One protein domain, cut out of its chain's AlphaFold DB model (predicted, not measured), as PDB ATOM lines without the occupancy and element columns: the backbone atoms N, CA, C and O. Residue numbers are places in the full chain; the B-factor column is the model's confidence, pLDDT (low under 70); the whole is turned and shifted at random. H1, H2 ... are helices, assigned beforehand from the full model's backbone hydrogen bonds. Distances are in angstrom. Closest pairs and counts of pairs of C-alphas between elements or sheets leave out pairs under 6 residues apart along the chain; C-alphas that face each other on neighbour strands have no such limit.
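AT A GLANCE: This is residues 85 to 207 of the 342 residues of an uncharacterized protein of Chloroflexi bacterium (UniProt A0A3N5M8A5). Helices form an elongated, open frame: the hairpin of H5 and H6 makes one long side, H3 the other across a gap, H4 bridges one end, and H1 with short H2 stands at the other. The printed part has 123 residues with six named helices, H1 to H6, all helix, only just loose, close to compact: radius of gyration of the C-alphas 16.7 A, spans 51 by 30 by 22 A.

HOW THE PARTS SIT: H1, residues 89 to 100, touches H2, residues 106 to 109, C-alphas 97 and 109 being closest at 6.3 A. H3, residues 113 to 133, touches H1 with residues 113 to 117 alone, C-alphas 97 and 113 being closest at 5.6 A. H4, residues 137 to 148, touches H6, residues 181 to 204; closest C-alphas 142 and 201, 5.6 A. H5, residues 150 to 173, and H6 form a hairpin at a shallow tilt of 23 degrees, opposite ways; closest C-alphas 159 and 187, 5.6 A. H3 is apart from both. In H1, H3, H4 and H5 every O i to N i+4 pair is within hydrogen-bond range, in H6 18 of 20; H2 is too short.

IN THESE COORDINATES: H1 begins at C-alpha 89 (218.343, 184.688, 193.749); H6 ends at C-alpha 204 (195.702, 159.106, 169.320). H5 measures 33.4 A.

THE WHOLE: The printed part has no cut and no long link. Residues 174 to 178 are under 70.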
ATOM      1  N   GLU A  85     210.091 187.413 204.242       80.81
ATOM      2  CA  GLU A  85     211.401 187.166 203.659       80.81
ATOM      3  C   GLU A  85     211.337 187.341 202.143       80.81
ATOM      4  O   GLU A  85     210.492 186.761 201.451       80.81
ATOM      5  N   ALA A  86     212.237 188.168 201.612       83.88
ATOM      6  CA  ALA A  86     212.326 188.386 200.179       83.88
ATOM      7  C   ALA A  86     212.773 187.105 199.459       83.88
ATOM      8  O   ALA A  86     213.575 186.312 199.958       83.88
ATOM      9  N   PHE A  87     212.264 186.913 198.244       83.19
ATOM     10  CA  PHE A  87     212.682 185.807 197.395       83.19
ATOM     11  C   PHE A  87     214.054 186.121 196.791       83.19
ATOM     12  O   PHE A  87     214.155 186.908 195.851       83.19
ATOM     13  N   THR A  88     215.109 185.546 197.361       88.31
ATOM     14  CA  THR A  88     216.487 185.767 196.907       88.31
ATOM     15  C   THR A  88     216.799 184.982 195.634       88.31
ATOM     16  O   THR A  88     216.126 184.004 195.292       88.31
ATOM     17  N   GLN A  89     217.855 185.398 194.929       89.56
ATOM     18  CA  GLN A  89     218.343 184.688 193.749       89.56
ATOM     19  C   GLN A  89     218.751 183.247 194.081       89.56
ATOM     20  O   GLN A  89     218.416 182.346 193.322       89.56
ATOM     21  N   ASP A  90     219.378 183.000 195.232       87.94
ATOM     22  CA  ASP A  90     219.797 181.650 195.632       87.94
ATOM     23  C   ASP A  90     218.604 180.707 195.798       87.94
ATOM     24  O   ASP A  90     218.623 179.567 195.331       87.94
ATOM     25  N   LYS A  91     217.505 181.206 196.379       86.44
ATOM     26  CA  LYS A  91     216.251 180.450 196.499       86.44
ATOM     27  C   LYS A  91     215.615 180.171 195.146       86.44
ATOM     28  O   LYS A  91     215.075 179.081 194.949       86.44
ATOM     29  N   LEU A  92     215.683 181.129 194.218       88.38
ATOM     30  CA  LEU A  92     215.225 180.930 192.845       88.38
ATOM     31  C   LEU A  92     216.051 179.852 192.149       88.38
ATOM     32  O   LEU A  92     215.478 178.910 191.611       88.38
ATOM     33  N   THR A  93     217.376 179.964 192.193       91.88
ATOM     34  CA  THR A  93     218.303 179.011 191.579       91.88
ATOM     35  C   THR A  93     218.103 177.614 192.156       91.88
ATOM     36  O   THR A  93     217.954 176.668 191.391       91.88
ATOM     37  N   ALA A  94     217.965 177.475 193.478       89.44
ATOM     38  CA  ALA A  94     217.668 176.194 194.119       89.44
ATOM     39  C   ALA A  94     216.309 175.612 193.682       89.44
ATOM     40  O   ALA A  94     216.203 174.420 193.386       89.44
ATOM     41  N   ALA A  95     215.262 176.440 193.594       89.00
ATOM     42  CA  ALA A  95     213.952 175.999 193.114       89.00
ATOM     43  C   ALA A  95     214.000 175.555 191.641       89.00
ATOM     44  O   ALA A  95     213.442 174.514 191.292       89.00
ATOM     45  N   LEU A  96     214.684 176.321 190.786       92.69
ATOM     46  CA  LEU A  96     214.874 175.996 189.374       92.69
ATOM     47  C   LEU A  96     215.710 174.732 189.199       92.69
ATOM     48  O   LEU A  96     215.327 173.883 188.399       92.69
ATOM     49  N   PHE A  97     216.787 174.574 189.972       93.50
ATOM     50  CA  PHE A  97     217.590 173.357 190.001       93.50
ATOM     51  C   PHE A  97     216.692 172.152 190.278       93.50
ATOM     52  O   PHE A  97     216.622 171.250 189.449       93.50
ATOM     53  N   ASN A  98     215.906 172.193 191.358       91.38
ATOM     54  CA  ASN A  98     215.025 171.088 191.741       91.38
ATOM     55  C   ASN A  98     213.930 170.785 190.710       91.38
ATOM     56  O   ASN A  98     213.559 169.629 190.552       91.38
ATOM     57  N   ILE A  99     213.404 171.785 189.998       91.69
ATOM     58  CA  ILE A  99     212.400 171.568 188.940       91.69
ATOM     59  C   ILE A  99     213.049 171.000 187.671       91.69
ATOM     60  O   ILE A  99     212.506 170.091 187.041       91.69
ATOM     61  N   LEU A 100     214.206 171.526 187.269       93.56
ATOM     62  CA  LEU A 100     214.900 171.098 186.053       93.56
ATOM     63  C   LEU A 100     215.479 169.687 186.202       93.56
ATOM     64  O   LEU A 100     215.450 168.915 185.239       93.56
ATOM     65  N   THR A 101     215.927 169.312 187.404       91.75
ATOM     66  CA  THR A 101     216.458 167.972 187.707       91.75
ATOM     67  C   THR A 101     215.418 166.856 187.660       91.75
ATOM     68  O   THR A 101     215.773 165.668 187.678       91.75
ATOM     69  N   TRP A 102     214.134 167.205 187.538       89.75
ATOM     70  CA  TRP A 102     213.090 166.237 187.221       89.75
ATOM     71  C   TRP A 102     213.332 165.594 185.868       89.75
ATOM     72  O   TRP A 102     213.179 164.383 185.758       89.75
ATOM     73  N   PHE A 103     213.738 166.379 184.867       86.50
ATOM     74  CA  PHE A 103     213.822 165.940 183.471       86.50
ATOM     75  C   PHE A 103     215.250 165.938 182.914       86.50
ATOM     76  O   PHE A 103     215.515 165.256 181.926       86.50
ATOM     77  N   ILE A 104     216.170 166.684 183.529       89.62
ATOM     78  CA  ILE A 104     217.550 166.856 183.064       89.62
ATOM     79  C   ILE A 104     218.510 166.364 184.160       89.62
ATOM     80  O   ILE A 104     218.357 166.756 185.313       89.62
ATOM     81  N   PRO A 105     219.527 165.538 183.859       87.94
ATOM     82  CA  PRO A 105     220.515 165.141 184.862       87.94
ATOM     83  C   PRO A 105     221.197 166.354 185.515       87.94
ATOM     84  O   PRO A 105     221.659 167.254 184.812       87.94
ATOM     85  N   GLY A 106     221.317 166.359 186.848       88.62
ATOM     86  CA  GLY A 106     221.744 167.541 187.615       88.62
ATOM     87  C   GLY A 106     223.100 168.126 187.226       88.62
ATOM     88  O   GLY A 106     223.266 169.341 187.255       88.62
ATOM     89  N   ARG A 107     224.032 167.300 186.731       89.06
ATOM     90  CA  ARG A 107     225.327 167.761 186.191       89.06
ATOM     91  C   ARG A 107     225.208 168.746 185.022       89.06
ATOM     92  O   ARG A 107     226.124 169.520 184.793       89.06
ATOM     93  N   PHE A 108     224.113 168.691 184.264       92.00
ATOM     94  CA  PHE A 108     223.859 169.619 183.161       92.00
ATOM     95  C   PHE A 108     223.075 170.855 183.606       92.00
ATOM     96  O   PHE A 108     223.039 171.836 182.868       92.00
ATOM     97  N   VAL A 109     222.437 170.786 184.778       95.25
ATOM     98  CA  VAL A 109     221.606 171.851 185.345       95.25
ATOM     99  C   VAL A 109     222.428 172.805 186.202       95.25
ATOM    100  O   VAL A 109     222.204 174.011 186.123       95.25
ATOM    101  N   LYS A 110     223.375 172.269 186.984       94.25
ATOM    102  CA  LYS A 110     224.220 173.039 187.903       94.25
ATOM    103  C   LYS A 110     224.894 174.211 187.177       94.25
ATOM    104  O   LYS A 110     225.483 174.005 186.114       94.25
ATOM    105  N   GLU A 111     224.779 175.411 187.745       94.75
ATOM    106  CA  GLU A 111     225.301 176.693 187.224       94.75
ATOM    107  C   GLU A 111     224.659 177.171 185.904       94.75
ATOM    108  O   GLU A 111     225.085 178.159 185.303       94.75
ATOM    109  N   ARG A 112     223.626 176.474 185.419       95.88
ATOM    110  CA  ARG A 112     222.900 176.785 184.176       95.88
ATOM    111  C   ARG A 112     221.393 176.868 184.399       95.88
ATOM    112  O   ARG A 112     220.628 176.881 183.433       95.88
ATOM    113  N   GLU A 113     220.960 176.945 185.654       95.88
ATOM    114  CA  GLU A 113     219.568 176.833 186.084       95.88
ATOM    115  C   GLU A 113     218.693 177.878 185.389       95.88
ATOM    116  O   GLU A 113     217.672 177.544 184.793       95.88
ATOM    117  N   ILE A 114     219.117 179.144 185.409       94.56
ATOM    118  CA  ILE A 114     218.354 180.258 184.832       94.56
ATOM    119  C   ILE A 114     218.258 180.118 183.310       94.56
ATOM    120  O   ILE A 114     217.171 180.235 182.747       94.56
ATOM    121  N   VAL A 115     219.373 179.831 182.630       96.62
ATOM    122  CA  VAL A 115     219.407 179.711 181.161       96.62
ATOM    123  C   VAL A 115     218.531 178.549 180.695       96.62
ATOM    124  O   VAL A 115     217.738 178.707 179.765       96.62
ATOM    125  N   LEU A 116     218.619 177.399 181.364       95.56
ATOM    126  CA  LEU A 116     217.787 176.237 181.057       95.56
ATOM    127  C   LEU A 116     216.313 176.476 181.387       95.56
ATOM    128  O   LEU A 116     215.455 176.055 180.614       95.56
ATOM    129  N   ALA A 117     216.003 177.178 182.480       94.12
ATOM    130  CA  ALA A 117     214.632 177.550 182.817       94.12
ATOM    131  C   ALA A 117     214.025 178.481 181.763       94.12
ATOM    132  O   ALA A 117     212.912 178.236 181.302       94.12
ATOM    133  N   LEU A 118     214.759 179.506 181.325       95.81
ATOM    134  CA  LEU A 118     214.328 180.402 180.249       95.81
ATOM    135  C   LEU A 118     214.167 179.653 178.923       95.81
ATOM    136  O   LEU A 118     213.172 179.853 178.228       95.81
ATOM    137  N   GLY A 119     215.093 178.748 178.599       96.19
ATOM    138  CA  GLY A 119     214.986 177.876 177.431       96.19
ATOM    139  C   GLY A 119     213.746 176.981 177.484       96.19
ATOM    140  O   GLY A 119     212.992 176.907 176.514       96.19
ATOM    141  N   LEU A 120     213.474 176.359 178.635       93.81
ATOM    142  CA  LEU A 120     212.275 175.553 178.856       93.81
ATOM    143  C   LEU A 120     211.002 176.400 178.728       93.81
ATOM    144  O   LEU A 120     210.072 175.992 178.035       93.81
ATOM    145  N   LEU A 121     210.961 177.586 179.339       94.50
ATOM    146  CA  LEU A 121     209.837 178.515 179.215       94.50
ATOM    147  C   LEU A 121     209.611 178.937 177.761       94.50
ATOM    148  O   LEU A 121     208.466 178.954 177.313       94.50
ATOM    149  N   ALA A 122     210.677 179.209 177.005       96.25
ATOM    150  CA  ALA A 122     210.589 179.533 175.585       96.25
ATOM    151  C   ALA A 122     210.013 178.364 174.769       96.25
ATOM    152  O   ALA A 122     209.114 178.572 173.952       96.25
ATOM    153  N   VAL A 123     210.454 177.127 175.027       95.12
ATOM    154  CA  VAL A 123     209.918 175.918 174.378       95.12
ATOM    155  C   VAL A 123     208.445 175.701 174.732       95.12
ATOM    156  O   VAL A 123     207.631 175.442 173.842       95.12
ATOM    157  N   LEU A 124     208.070 175.845 176.006       94.00
ATOM    158  CA  LEU A 124     206.682 175.713 176.456       94.00
ATOM    159  C   LEU A 124     205.784 176.803 175.859       94.00
ATOM    160  O   LEU A 124     204.669 176.503 175.424       94.00
ATOM    161  N   ALA A 125     206.264 178.047 175.791       95.25
ATOM    162  CA  ALA A 125     205.551 179.161 175.176       95.25
ATOM    163  C   ALA A 125     205.370 178.941 173.668       95.25
ATOM    164  O   ALA A 125     204.250 179.053 173.169       95.25
ATOM    165  N   ALA A 126     206.429 178.546 172.955       96.56
ATOM    166  CA  ALA A 126     206.373 178.238 171.527       96.56
ATOM    167  C   ALA A 126     205.434 177.058 171.232       96.56
ATOM    168  O   ALA A 126     204.590 177.147 170.341       96.56
ATOM    169  N   GLY A 127     205.517 175.976 172.013       93.81
ATOM    170  CA  GLY A 127     204.626 174.820 171.893       93.81
ATOM    171  C   GLY A 127     203.164 175.171 172.175       93.81
ATOM    172  O   GLY A 127     202.270 174.764 171.431       93.81
ATOM    173  N   SER A 128     202.911 175.988 173.201       92.75
ATOM    174  CA  SER A 128     201.566 176.469 173.542       92.75
ATOM    175  C   SER A 128     201.000 177.392 172.464       92.75
ATOM    176  O   SER A 128     199.843 177.237 172.071       92.75
ATOM    177  N   ALA A 129     201.811 178.311 171.934       94.56
ATOM    178  CA  ALA A 129     201.433 179.183 170.825       94.56
ATOM    179  C   ALA A 129     201.142 178.365 169.559       94.56
ATOM    180  O   ALA A 129     200.107 178.560 168.923       94.56
ATOM    181  N   TRP A 130     201.986 177.384 169.232       94.81
ATOM    182  CA  TRP A 130     201.739 176.469 168.120       94.81
ATOM    183  C   TRP A 130     200.421 175.702 168.298       94.81
ATOM    184  O   TRP A 130     199.602 175.673 167.381       94.81
ATOM    185  N   LEU A 131     200.146 175.160 169.487       92.56
ATOM    186  CA  LEU A 131     198.865 174.510 169.800       92.56
ATOM    187  C   LEU A 131     197.661 175.468 169.711       92.56
ATOM    188  O   LEU A 131     196.564 175.062 169.312       92.56
ATOM    189  N   ALA A 132     197.836 176.733 170.088       92.50
ATOM    190  CA  ALA A 132     196.782 177.743 170.060       92.50
ATOM    191  C   ALA A 132     196.466 178.230 168.633       92.50
ATOM    192  O   ALA A 132     195.290 178.383 168.288       92.50
ATOM    193  N   PHE A 133     197.488 178.430 167.800       95.69
ATOM    194  CA  PHE A 133     197.357 179.052 166.477       95.69
ATOM    195  C   PHE A 133     197.414 178.069 165.301       95.69
ATOM    196  O   PHE A 133     197.125 178.457 164.167       95.69
ATOM    197  N   SER A 134     197.740 176.794 165.535       93.88
ATOM    198  CA  SER A 134     197.754 175.790 164.472       93.88
ATOM    199  C   SER A 134     196.370 175.626 163.842       93.88
ATOM    200  O   SER A 134     195.375 175.330 164.509       93.88
ATOM    201  N   ARG A 135     196.325 175.778 162.515       94.75
ATOM    202  CA  ARG A 135     195.126 175.547 161.694       94.75
ATOM    203  C   ARG A 135     194.914 174.069 161.352       94.75
ATOM    204  O   ARG A 135     193.926 173.732 160.709       94.75
ATOM    205  N   SER A 136     195.826 173.188 161.767       94.19
ATOM    206  CA  SER A 136     195.723 171.755 161.499       94.19
ATOM    207  C   SER A 136     194.525 171.146 162.226       94.19
ATOM    208  O   SER A 136     194.415 171.260 163.450       94.19
ATOM    209  N   GLU A 137     193.669 170.428 161.493       92.81
ATOM    210  CA  GLU A 137     192.506 169.733 162.065       92.81
ATOM    211  C   GLU A 137     192.908 168.778 163.195       92.81
ATOM    212  O   GLU A 137     192.272 168.728 164.244       92.81
ATOM    213  N   LYS A 138     194.039 168.085 163.016       92.06
ATOM    214  CA  LYS A 138     194.586 167.138 163.997       92.06
ATOM    215  C   LYS A 138     194.918 167.840 165.318       92.06
ATOM    216  O   LYS A 138     194.611 167.325 166.387       92.06
ATOM    217  N   ILE A 139     195.513 169.032 165.250       92.19
ATOM    218  CA  ILE A 139     195.908 169.809 166.433       92.19
ATOM    219  C   ILE A 139     194.693 170.441 167.111       92.19
ATOM    220  O   ILE A 139     194.587 170.418 168.339       92.19
ATOM    221  N   ARG A 140     193.726 170.929 166.328       93.31
ATOM    222  CA  ARG A 140     192.430 171.375 166.852       93.31
ATOM    223  C   ARG A 140     191.713 170.266 167.620       93.31
ATOM    224  O   ARG A 140     191.205 170.540 168.704       93.31
ATOM    225  N   GLN A 141     191.714 169.039 167.095       91.81
ATOM    226  CA  GLN A 141     191.123 167.876 167.760       91.81
ATOM    227  C   GLN A 141     191.838 167.557 169.081       91.81
ATOM    228  O   GLN A 141     191.176 167.414 170.107       91.81
ATOM    229  N   VAL A 142     193.179 167.520 169.087       92.38
ATOM    230  CA  VAL A 142     193.980 167.340 170.316       92.38
ATOM    231  C   VAL A 142     193.614 168.393 171.359       92.38
ATOM    232  O   VAL A 142     193.285 168.056 172.495       92.38
ATOM    233  N   ARG A 143     193.598 169.671 170.966       93.19
ATOM    234  CA  ARG A 143     193.249 170.784 171.853       93.19
ATOM    235  C   ARG A 143     191.832 170.652 172.409       93.19
ATOM    236  O   ARG A 143     191.641 170.809 173.612       93.19
ATOM    237  N   ALA A 144     190.846 170.373 171.557       91.25
ATOM    238  CA  ALA A 144     189.457 170.205 171.979       91.25
ATOM    239  C   ALA A 144     189.317 169.066 173.000       91.25
ATOM    240  O   ALA A 144     188.693 169.256 174.042       91.25
ATOM    241  N   ASN A 145     189.974 167.930 172.752       92.31
ATOM    242  CA  ASN A 145     189.951 166.773 173.645       92.31
ATOM    243  C   ASN A 145     190.649 167.043 174.988       92.31
ATOM    244  O   ASN A 145     190.168 166.584 176.025       92.31
ATOM    245  N   LEU A 146     191.756 167.797 174.995       93.25
ATOM    246  CA  LEU A 146     192.447 168.190 176.231       93.25
ATOM    247  C   LEU A 146     191.564 169.073 177.113       93.25
ATOM    248  O   LEU A 146     191.372 168.775 178.289       93.25
ATOM    249  N   TRP A 147     190.983 170.129 176.541       89.75
ATOM    250  CA  TRP A 147     190.128 171.050 177.295       89.75
ATOM    251  C   TRP A 147     188.770 170.452 177.670       89.75
ATOM    252  O   TRP A 147     188.158 170.898 178.639       89.75
ATOM    253  N   ALA A 148     188.304 169.437 176.938       89.19
ATOM    254  CA  ALA A 148     187.116 168.674 177.303       89.19
ATOM    255  C   ALA A 148     187.357 167.741 178.501       89.19
ATOM    256  O   ALA A 148     186.399 167.405 179.194       89.19
ATOM    257  N   ALA A 149     188.605 167.335 178.768       91.75
ATOM    258  CA  ALA A 149     188.944 166.438 179.866       91.75
ATOM    259  C   ALA A 149     188.959 167.190 181.217       91.75
ATOM    260  O   ALA A 149     189.842 168.022 181.451       91.75
ATOM    261  N   PRO A 150     188.036 166.886 182.156       91.06
ATOM    262  CA  PRO A 150     187.990 167.551 183.461       91.06
ATOM    263  C   PRO A 150     189.279 167.376 184.257       91.06
ATOM    264  O   PRO A 150     189.776 168.335 184.842       91.06
ATOM    265  N   LEU A 151     189.838 166.161 184.228       92.12
ATOM    266  CA  LEU A 151     191.045 165.814 184.967       92.12
ATOM    267  C   LEU A 151     192.224 166.701 184.556       92.12
ATOM    268  O   LEU A 151     192.875 167.261 185.422       92.12
ATOM    269  N   PHE A 152     192.427 166.922 183.254       94.69
ATOM    270  CA  PHE A 152     193.489 167.798 182.752       94.69
ATOM    271  C   PHE A 152     193.383 169.220 183.322       94.69
ATOM    272  O   PHE A 152     194.360 169.763 183.831       94.69
ATOM    273  N   SER A 153     192.181 169.804 183.293       94.44
ATOM    274  CA  SER A 153     191.947 171.161 183.802       94.44
ATOM    275  C   SER A 153     192.131 171.257 185.320       94.44
ATOM    276  O   SER A 153     192.734 172.213 185.804       94.44
ATOM    277  N   VAL A 154     191.634 170.271 186.075       94.88
ATOM    278  CA  VAL A 154     191.806 170.222 187.537       94.88
ATOM    279  C   VAL A 154     193.279 170.053 187.899       94.88
ATOM    280  O   VAL A 154     193.762 170.767 188.771       94.88
ATOM    281  N   THR A 155     194.013 169.171 187.218       95.75
ATOM    282  CA  THR A 155     195.450 168.966 187.456       95.75
ATOM    283  C   THR A 155     196.264 170.212 187.102       95.75
ATOM    284  O   THR A 155     197.181 170.568 187.838       95.75
ATOM    285  N   LEU A 156     195.905 170.935 186.036       95.75
ATOM    286  CA  LEU A 156     196.551 172.206 185.692       95.75
ATOM    287  C   LEU A 156     196.333 173.271 186.780       95.75
ATOM    288  O   LEU A 156     197.284 173.929 187.202       95.75
ATOM    289  N   LEU A 157     195.099 173.404 187.277       96.25
ATOM    290  CA  LEU A 157     194.788 174.300 188.396       96.25
ATOM    291  C   LEU A 157     195.500 173.871 189.682       96.25
ATOM    292  O   LEU A 157     195.988 174.724 190.415       96.25
ATOM    293  N   LEU A 158     195.599 172.565 189.940       95.44
ATOM    294  CA  LEU A 158     196.323 172.011 191.082       95.44
ATOM    295  C   LEU A 158     197.795 172.429 191.057       95.44
ATOM    296  O   LEU A 158     198.307 172.881 192.079       95.44
ATOM    297  N   VAL A 159     198.469 172.320 189.907       95.00
ATOM    298  CA  VAL A 159     199.860 172.775 189.747       95.00
ATOM    299  C   VAL A 159     199.974 174.269 190.059       95.00
ATOM    300  O   VAL A 159     200.803 174.656 190.882       95.00
ATOM    301  N   GLY A 160     199.101 175.098 189.477       94.75
ATOM    302  CA  GLY A 160     199.099 176.546 189.707       94.75
ATOM    303  C   GLY A 160     198.869 176.926 191.173       94.75
ATOM    304  O   GLY A 160     199.636 177.706 191.736       94.75
ATOM    305  N   PHE A 161     197.862 176.336 191.824       95.31
ATOM    306  CA  PHE A 161     197.574 176.596 193.236       95.31
ATOM    307  C   PHE A 161     198.664 176.073 194.172       95.31
ATOM    308  O   PHE A 161     198.932 176.725 195.177       95.31
ATOM    309  N   ASN A 162     199.323 174.952 193.859       92.62
ATOM    310  CA  ASN A 162     200.482 174.501 194.633       92.62
ATOM    311  C   ASN A 162     201.647 175.476 194.534       92.62
ATOM    312  O   ASN A 162     202.190 175.846 195.570       92.62
ATOM    313  N   PHE A 163     202.005 175.931 193.333       90.50
ATOM    314  CA  PHE A 163     203.063 176.931 193.194       90.50
ATOM    315  C   PHE A 163     202.720 178.226 193.931       90.50
ATOM    316  O   PHE A 163     203.551 178.724 194.686       90.50
ATOM    317  N   ALA A 164     201.489 178.726 193.785       91.56
ATOM    318  CA  ALA A 164     201.038 179.929 194.480       91.56
ATOM    319  C   ALA A 164     201.076 179.765 196.009       91.56
ATOM    320  O   ALA A 164     201.595 180.635 196.705       91.56
ATOM    321  N   LEU A 165     200.578 178.637 196.536       90.31
ATOM    322  CA  LEU A 165     200.588 178.358 197.972       90.31
ATOM    323  C   LEU A 165     202.015 178.213 198.506       90.31
ATOM    324  O   LEU A 165     202.328 178.790 199.543       90.31
ATOM    325  N   LEU A 166     202.880 177.467 197.814       87.94
ATOM    326  CA  LEU A 166     204.276 177.305 198.218       87.94
ATOM    327  C   LEU A 166     204.991 178.653 198.241       87.94
ATOM    328  O   LEU A 166     205.616 178.984 199.247       87.94
ATOM    329  N   PHE A 167     204.846 179.444 197.179       86.38
ATOM    330  CA  PHE A 167     205.458 180.763 197.075       86.38
ATOM    331  C   PHE A 167     204.975 181.702 198.188       86.38
ATOM    332  O   PHE A 167     205.795 182.248 198.925       86.38
ATOM    333  N   ALA A 168     203.657 181.804 198.394       87.56
ATOM    334  CA  ALA A 168     203.079 182.612 199.467       87.56
ATOM    335  C   ALA A 168     203.537 182.133 200.854       87.56
ATOM    336  O   ALA A 168     203.929 182.940 201.694       87.56
ATOM    337  N   SER A 169     203.549 180.817 201.089       84.50
ATOM    338  CA  SER A 169     203.974 180.256 202.373       84.50
ATOM    339  C   SER A 169     205.440 180.556 202.686       84.50
ATOM    340  O   SER A 169     205.779 180.792 203.841       84.50
ATOM    341  N   ARG A 170     206.304 180.587 201.667       82.56
ATOM    342  CA  ARG A 170     207.735 180.852 201.834       82.56
ATOM    343  C   ARG A 170     208.033 182.331 202.033       82.56
ATOM    344  O   ARG A 170     208.940 182.635 202.790       82.56
ATOM    345  N   MET A 171     207.256 183.225 201.426       82.62
ATOM    346  CA  MET A 171     207.390 184.662 201.682       82.62
ATOM    347  C   MET A 171     206.916 185.069 203.081       82.62
ATOM    348  O   MET A 171     207.480 185.989 203.656       82.62
ATOM    349  N   VAL A 172     205.884 184.409 203.622       81.56
ATOM    350  CA  VAL A 172     205.252 184.801 204.901       81.56
ATOM    351  C   VAL A 172     205.842 184.071 206.117       81.56
ATOM    352  O   VAL A 172     205.862 184.622 207.218       81.56
ATOM    353  N   PHE A 173     206.292 182.824 205.941       73.94
ATOM    354  CA  PHE A 173     206.746 181.952 207.037       73.94
ATOM    355  C   PHE A 173     208.185 181.440 206.866       73.94
ATOM    356  O   PHE A 173     208.616 180.574 207.626       73.94
ATOM    357  N   GLY A 174     208.909 181.882 205.835       61.91
ATOM    358  CA  GLY A 174     210.265 181.420 205.564       61.91
ATOM    359  C   GLY A 174     211.262 182.128 206.467       61.91
ATOM    360  O   GLY A 174     211.493 183.313 206.304       61.91
ATOM    361  N   LYS A 175     211.848 181.407 207.420       59.12
ATOM    362  CA  LYS A 175     213.138 181.782 208.017       59.12
ATOM    363  C   LYS A 175     214.198 180.688 207.893       59.12
ATOM    364  O   LYS A 175     215.278 180.847 208.432       59.12
ATOM    365  N   GLY A 176     213.938 179.591 207.175       54.72
ATOM    366  CA  GLY A 176     214.874 178.474 207.276       54.72
ATOM    367  C   GLY A 176     214.691 177.313 206.326       54.72
ATOM    368  O   GLY A 176     214.817 176.203 206.792       54.72
ATOM    369  N   ASP A 177     214.374 177.515 205.039       59.12
ATOM    370  CA  ASP A 177     214.715 176.477 204.047       59.12
ATOM    371  C   ASP A 177     214.468 176.913 202.597       59.12
ATOM    372  O   ASP A 177     213.440 177.529 202.273       59.12
ATOM    373  N   ALA A 178     215.375 176.509 201.704       61.72
ATOM    374  CA  ALA A 178     215.163 176.533 200.259       61.72
ATOM    375  C   ALA A 178     213.995 175.603 199.849       61.72
ATOM    376  O   ALA A 178     213.462 174.833 200.651       61.72
ATOM    377  N   PHE A 179     213.557 175.661 198.586       72.19
ATOM    378  CA  PHE A 179     212.518 174.760 198.067       72.19
ATOM    379  C   PHE A 179     213.003 173.308 198.064       72.19
ATOM    380  O   PHE A 179     213.500 172.831 197.053       72.19
ATOM    381  N   ASN A 180     212.837 172.591 199.172       74.94
ATOM    382  CA  ASN A 180     213.165 171.171 199.245       74.94
ATOM    383  C   ASN A 180     212.239 170.356 198.316       74.94
ATOM    384  O   ASN A 180     211.027 170.599 198.247       74.94
ATOM    385  N   GLU A 181     212.799 169.353 197.637       79.56
ATOM    386  CA  GLU A 181     212.096 168.419 196.749       79.56
ATOM    387  C   GLU A 181     210.844 167.800 197.391       79.56
ATOM    388  O   GLU A 181     209.832 167.570 196.719       79.56
ATOM    389  N   ARG A 182     210.858 167.604 198.719       80.00
ATOM    390  CA  ARG A 182     209.722 167.068 199.490       80.00
ATOM    391  C   ARG A 182     208.430 167.854 199.278       80.00
ATOM    392  O   ARG A 182     207.348 167.262 199.296       80.00
ATOM    393  N   TYR A 183     208.532 169.164 199.088       82.88
ATOM    394  CA  TYR A 183     207.390 170.057 198.905       82.88
ATOM    395  C   TYR A 183     206.901 170.100 197.461       82.88
ATOM    396  O   TYR A 183     205.725 170.362 197.211       82.88
ATOM    397  N   LEU A 184     207.793 169.804 196.519       87.81
ATOM    398  CA  LEU A 184     207.490 169.801 195.099       87.81
ATOM    399  C   LEU A 184     206.990 168.439 194.597       87.81
ATOM    400  O   LEU A 184     206.409 168.381 193.517       87.81
ATOM    401  N   ALA A 185     207.142 167.355 195.365       87.38
ATOM    402  CA  ALA A 185     206.704 166.016 194.957       87.38
ATOM    403  C   ALA A 185     205.235 165.937 194.459       87.38
ATOM    404  O   ALA A 185     205.003 165.322 193.415       87.38
ATOM    405  N   PRO A 186     204.236 166.587 195.101       86.94
ATOM    406  CA  PRO A 186     202.867 166.610 194.575       86.94
ATOM    407  C   PRO A 186     202.752 167.328 193.221       86.94
ATOM    408  O   PRO A 186     201.979 166.910 192.359       86.94
ATOM    409  N   ILE A 187     203.545 168.386 193.019       91.50
ATOM    410  CA  ILE A 187     203.609 169.131 191.757       91.50
ATOM    411  C   ILE A 187     204.238 168.265 190.673       91.50
ATOM    412  O   ILE A 187     203.693 168.189 189.578       91.50
ATOM    413  N   TYR A 188     205.343 167.585 190.983       91.25
ATOM    414  CA  TYR A 188     206.032 166.703 190.046       91.25
ATOM    415  C   TYR A 188     205.082 165.650 189.463       91.25
ATOM    416  O   TYR A 188     204.958 165.538 188.243       91.25
ATOM    417  N   LEU A 189     204.326 164.948 190.317       91.19
ATOM    418  CA  LEU A 189     203.338 163.965 189.859       91.19
ATOM    419  C   LEU A 189     202.245 164.608 188.993       91.19
ATOM    420  O   LEU A 189     201.892 164.069 187.946       91.19
ATOM    421  N   ALA A 190     201.729 165.772 189.392       93.62
ATOM    422  CA  ALA A 190     200.713 166.486 188.622       93.62
ATOM    423  C   ALA A 190     201.231 166.934 187.240       93.62
ATOM    424  O   ALA A 190     200.524 166.795 186.240       93.62
ATOM    425  N   VAL A 191     202.478 167.406 187.160       93.69
ATOM    426  CA  VAL A 191     203.148 167.759 185.900       93.69
ATOM    427  C   VAL A 191     203.332 166.521 185.025       93.69
ATOM    428  O   VAL A 191     203.000 166.576 183.841       93.69
ATOM    429  N   LEU A 192     203.771 165.389 185.585       92.75
ATOM    430  CA  LEU A 192     203.853 164.128 184.839       92.75
ATOM    431  C   LEU A 192     202.492 163.719 184.268       92.75
ATOM    432  O   LEU A 192     202.408 163.373 183.091       92.75
ATOM    433  N   PHE A 193     201.414 163.816 185.050       94.19
ATOM    434  CA  PHE A 193     200.063 163.526 184.559       94.19
ATOM    435  C   PHE A 193     199.650 164.437 183.399       94.19
ATOM    436  O   PHE A 193     199.068 163.956 182.423       94.19
ATOM    437  N   ILE A 194     199.958 165.734 183.474       95.12
ATOM    438  CA  ILE A 194     199.710 166.690 182.383       95.12
ATOM    439  C   ILE A 194     200.489 166.271 181.134       95.12
ATOM    440  O   ILE A 194     199.890 166.138 180.066       95.12
ATOM    441  N   VAL A 195     201.794 166.012 181.267       93.31
ATOM    442  CA  VAL A 195     202.668 165.604 180.157       93.31
ATOM    443  C   VAL A 195     202.150 164.320 179.510       93.31
ATOM    444  O   VAL A 195     201.919 164.298 178.303       93.31
ATOM    445  N   VAL A 196     201.881 163.278 180.298       94.06
ATOM    446  CA  VAL A 196     201.360 161.996 179.801       94.06
ATOM    447  C   VAL A 196     200.013 162.177 179.104       94.06
ATOM    448  O   VAL A 196     199.809 161.626 178.025       94.06
ATOM    449  N   THR A 197     199.111 162.989 179.662       95.00
ATOM    450  CA  THR A 197     197.807 163.267 179.039       95.00
ATOM    451  C   THR A 197     197.978 163.947 177.681       95.00
ATOM    452  O   THR A 197     197.326 163.557 176.713       95.00
ATOM    453  N   VAL A 198     198.873 164.932 177.579       94.62
ATOM    454  CA  VAL A 198     199.181 165.620 176.315       94.62
ATOM    455  C   VAL A 198     199.769 164.647 175.293       94.62
ATOM    456  O   VAL A 198     199.278 164.580 174.163       94.62
ATOM    457  N   LEU A 199     200.764 163.850 175.688       94.88
ATOM    458  CA  LEU A 199     201.399 162.858 174.815       94.88
ATOM    459  C   LEU A 199     200.408 161.788 174.339       94.88
ATOM    460  O   LEU A 199     200.408 161.449 173.156       94.88
ATOM    461  N   ALA A 200     199.514 161.320 175.213       95.25
ATOM    462  CA  ALA A 200     198.462 160.373 174.850       95.25
ATOM    463  C   ALA A 200     197.537 160.943 173.762       95.25
ATOM    464  O   ALA A 200     197.229 160.256 172.789       95.25
ATOM    465  N   ARG A 201     197.162 162.229 173.850       94.75
ATOM    466  CA  ARG A 201     196.360 162.871 172.792       94.75
ATOM    467  C   ARG A 201     197.112 162.986 171.473       94.75
ATOM    468  O   ARG A 201     196.513 162.785 170.419       94.75
ATOM    469  N   PHE A 202     198.412 163.275 171.505       94.69
ATOM    470  CA  PHE A 202     199.231 163.255 170.292       94.69
ATOM    471  C   PHE A 202     199.337 161.850 169.684       94.69
ATOM    472  O   PHE A 202     199.265 161.710 168.459       94.69
ATOM    473  N   TRP A 203     199.436 160.816 170.518       96.25
ATOM    474  CA  TRP A 203     199.476 159.418 170.092       96.25
ATOM    475  C   TRP A 203     198.183 158.965 169.394       96.25
ATOM    476  O   TRP A 203     198.230 158.296 168.358       96.25
ATOM    477  N   GLU A 204     197.023 159.392 169.904       94.75
ATOM    478  CA  GLU A 204     195.702 159.106 169.320       94.75
ATOM    479  C   GLU A 204     195.539 159.671 167.895       94.75
ATOM    480  O   GLU A 204     194.727 159.171 167.111       94.75
ATOM    481  N   THR A 205     196.335 160.673 167.502       92.56
ATOM    482  CA  THR A 205     196.279 161.218 166.140       92.56
ATOM    483  C   THR A 205     196.701 160.179 165.094       92.56
ATOM    484  O   THR A 205     197.552 159.328 165.337       92.56
ATOM    485  N   LYS A 206     196.165 160.269 163.868       92.19
ATOM    486  CA  LYS A 206     196.573 159.403 162.736       92.19
ATOM    487  C   LYS A 206     197.942 159.776 162.128       92.19
ATOM    488  O   LYS A 206     198.285 159.297 161.054       92.19
ATOM    489  N   SER A 207     198.698 160.693 162.735       94.31
ATOM    490  CA  SER A 207     199.966 161.181 162.178       94.31
ATOM    491  C   SER A 207     201.133 160.305 162.627       94.31
ATOM    492  O   SER A 207     201.491 160.325 163.804       94.31
TER     493      SER A 207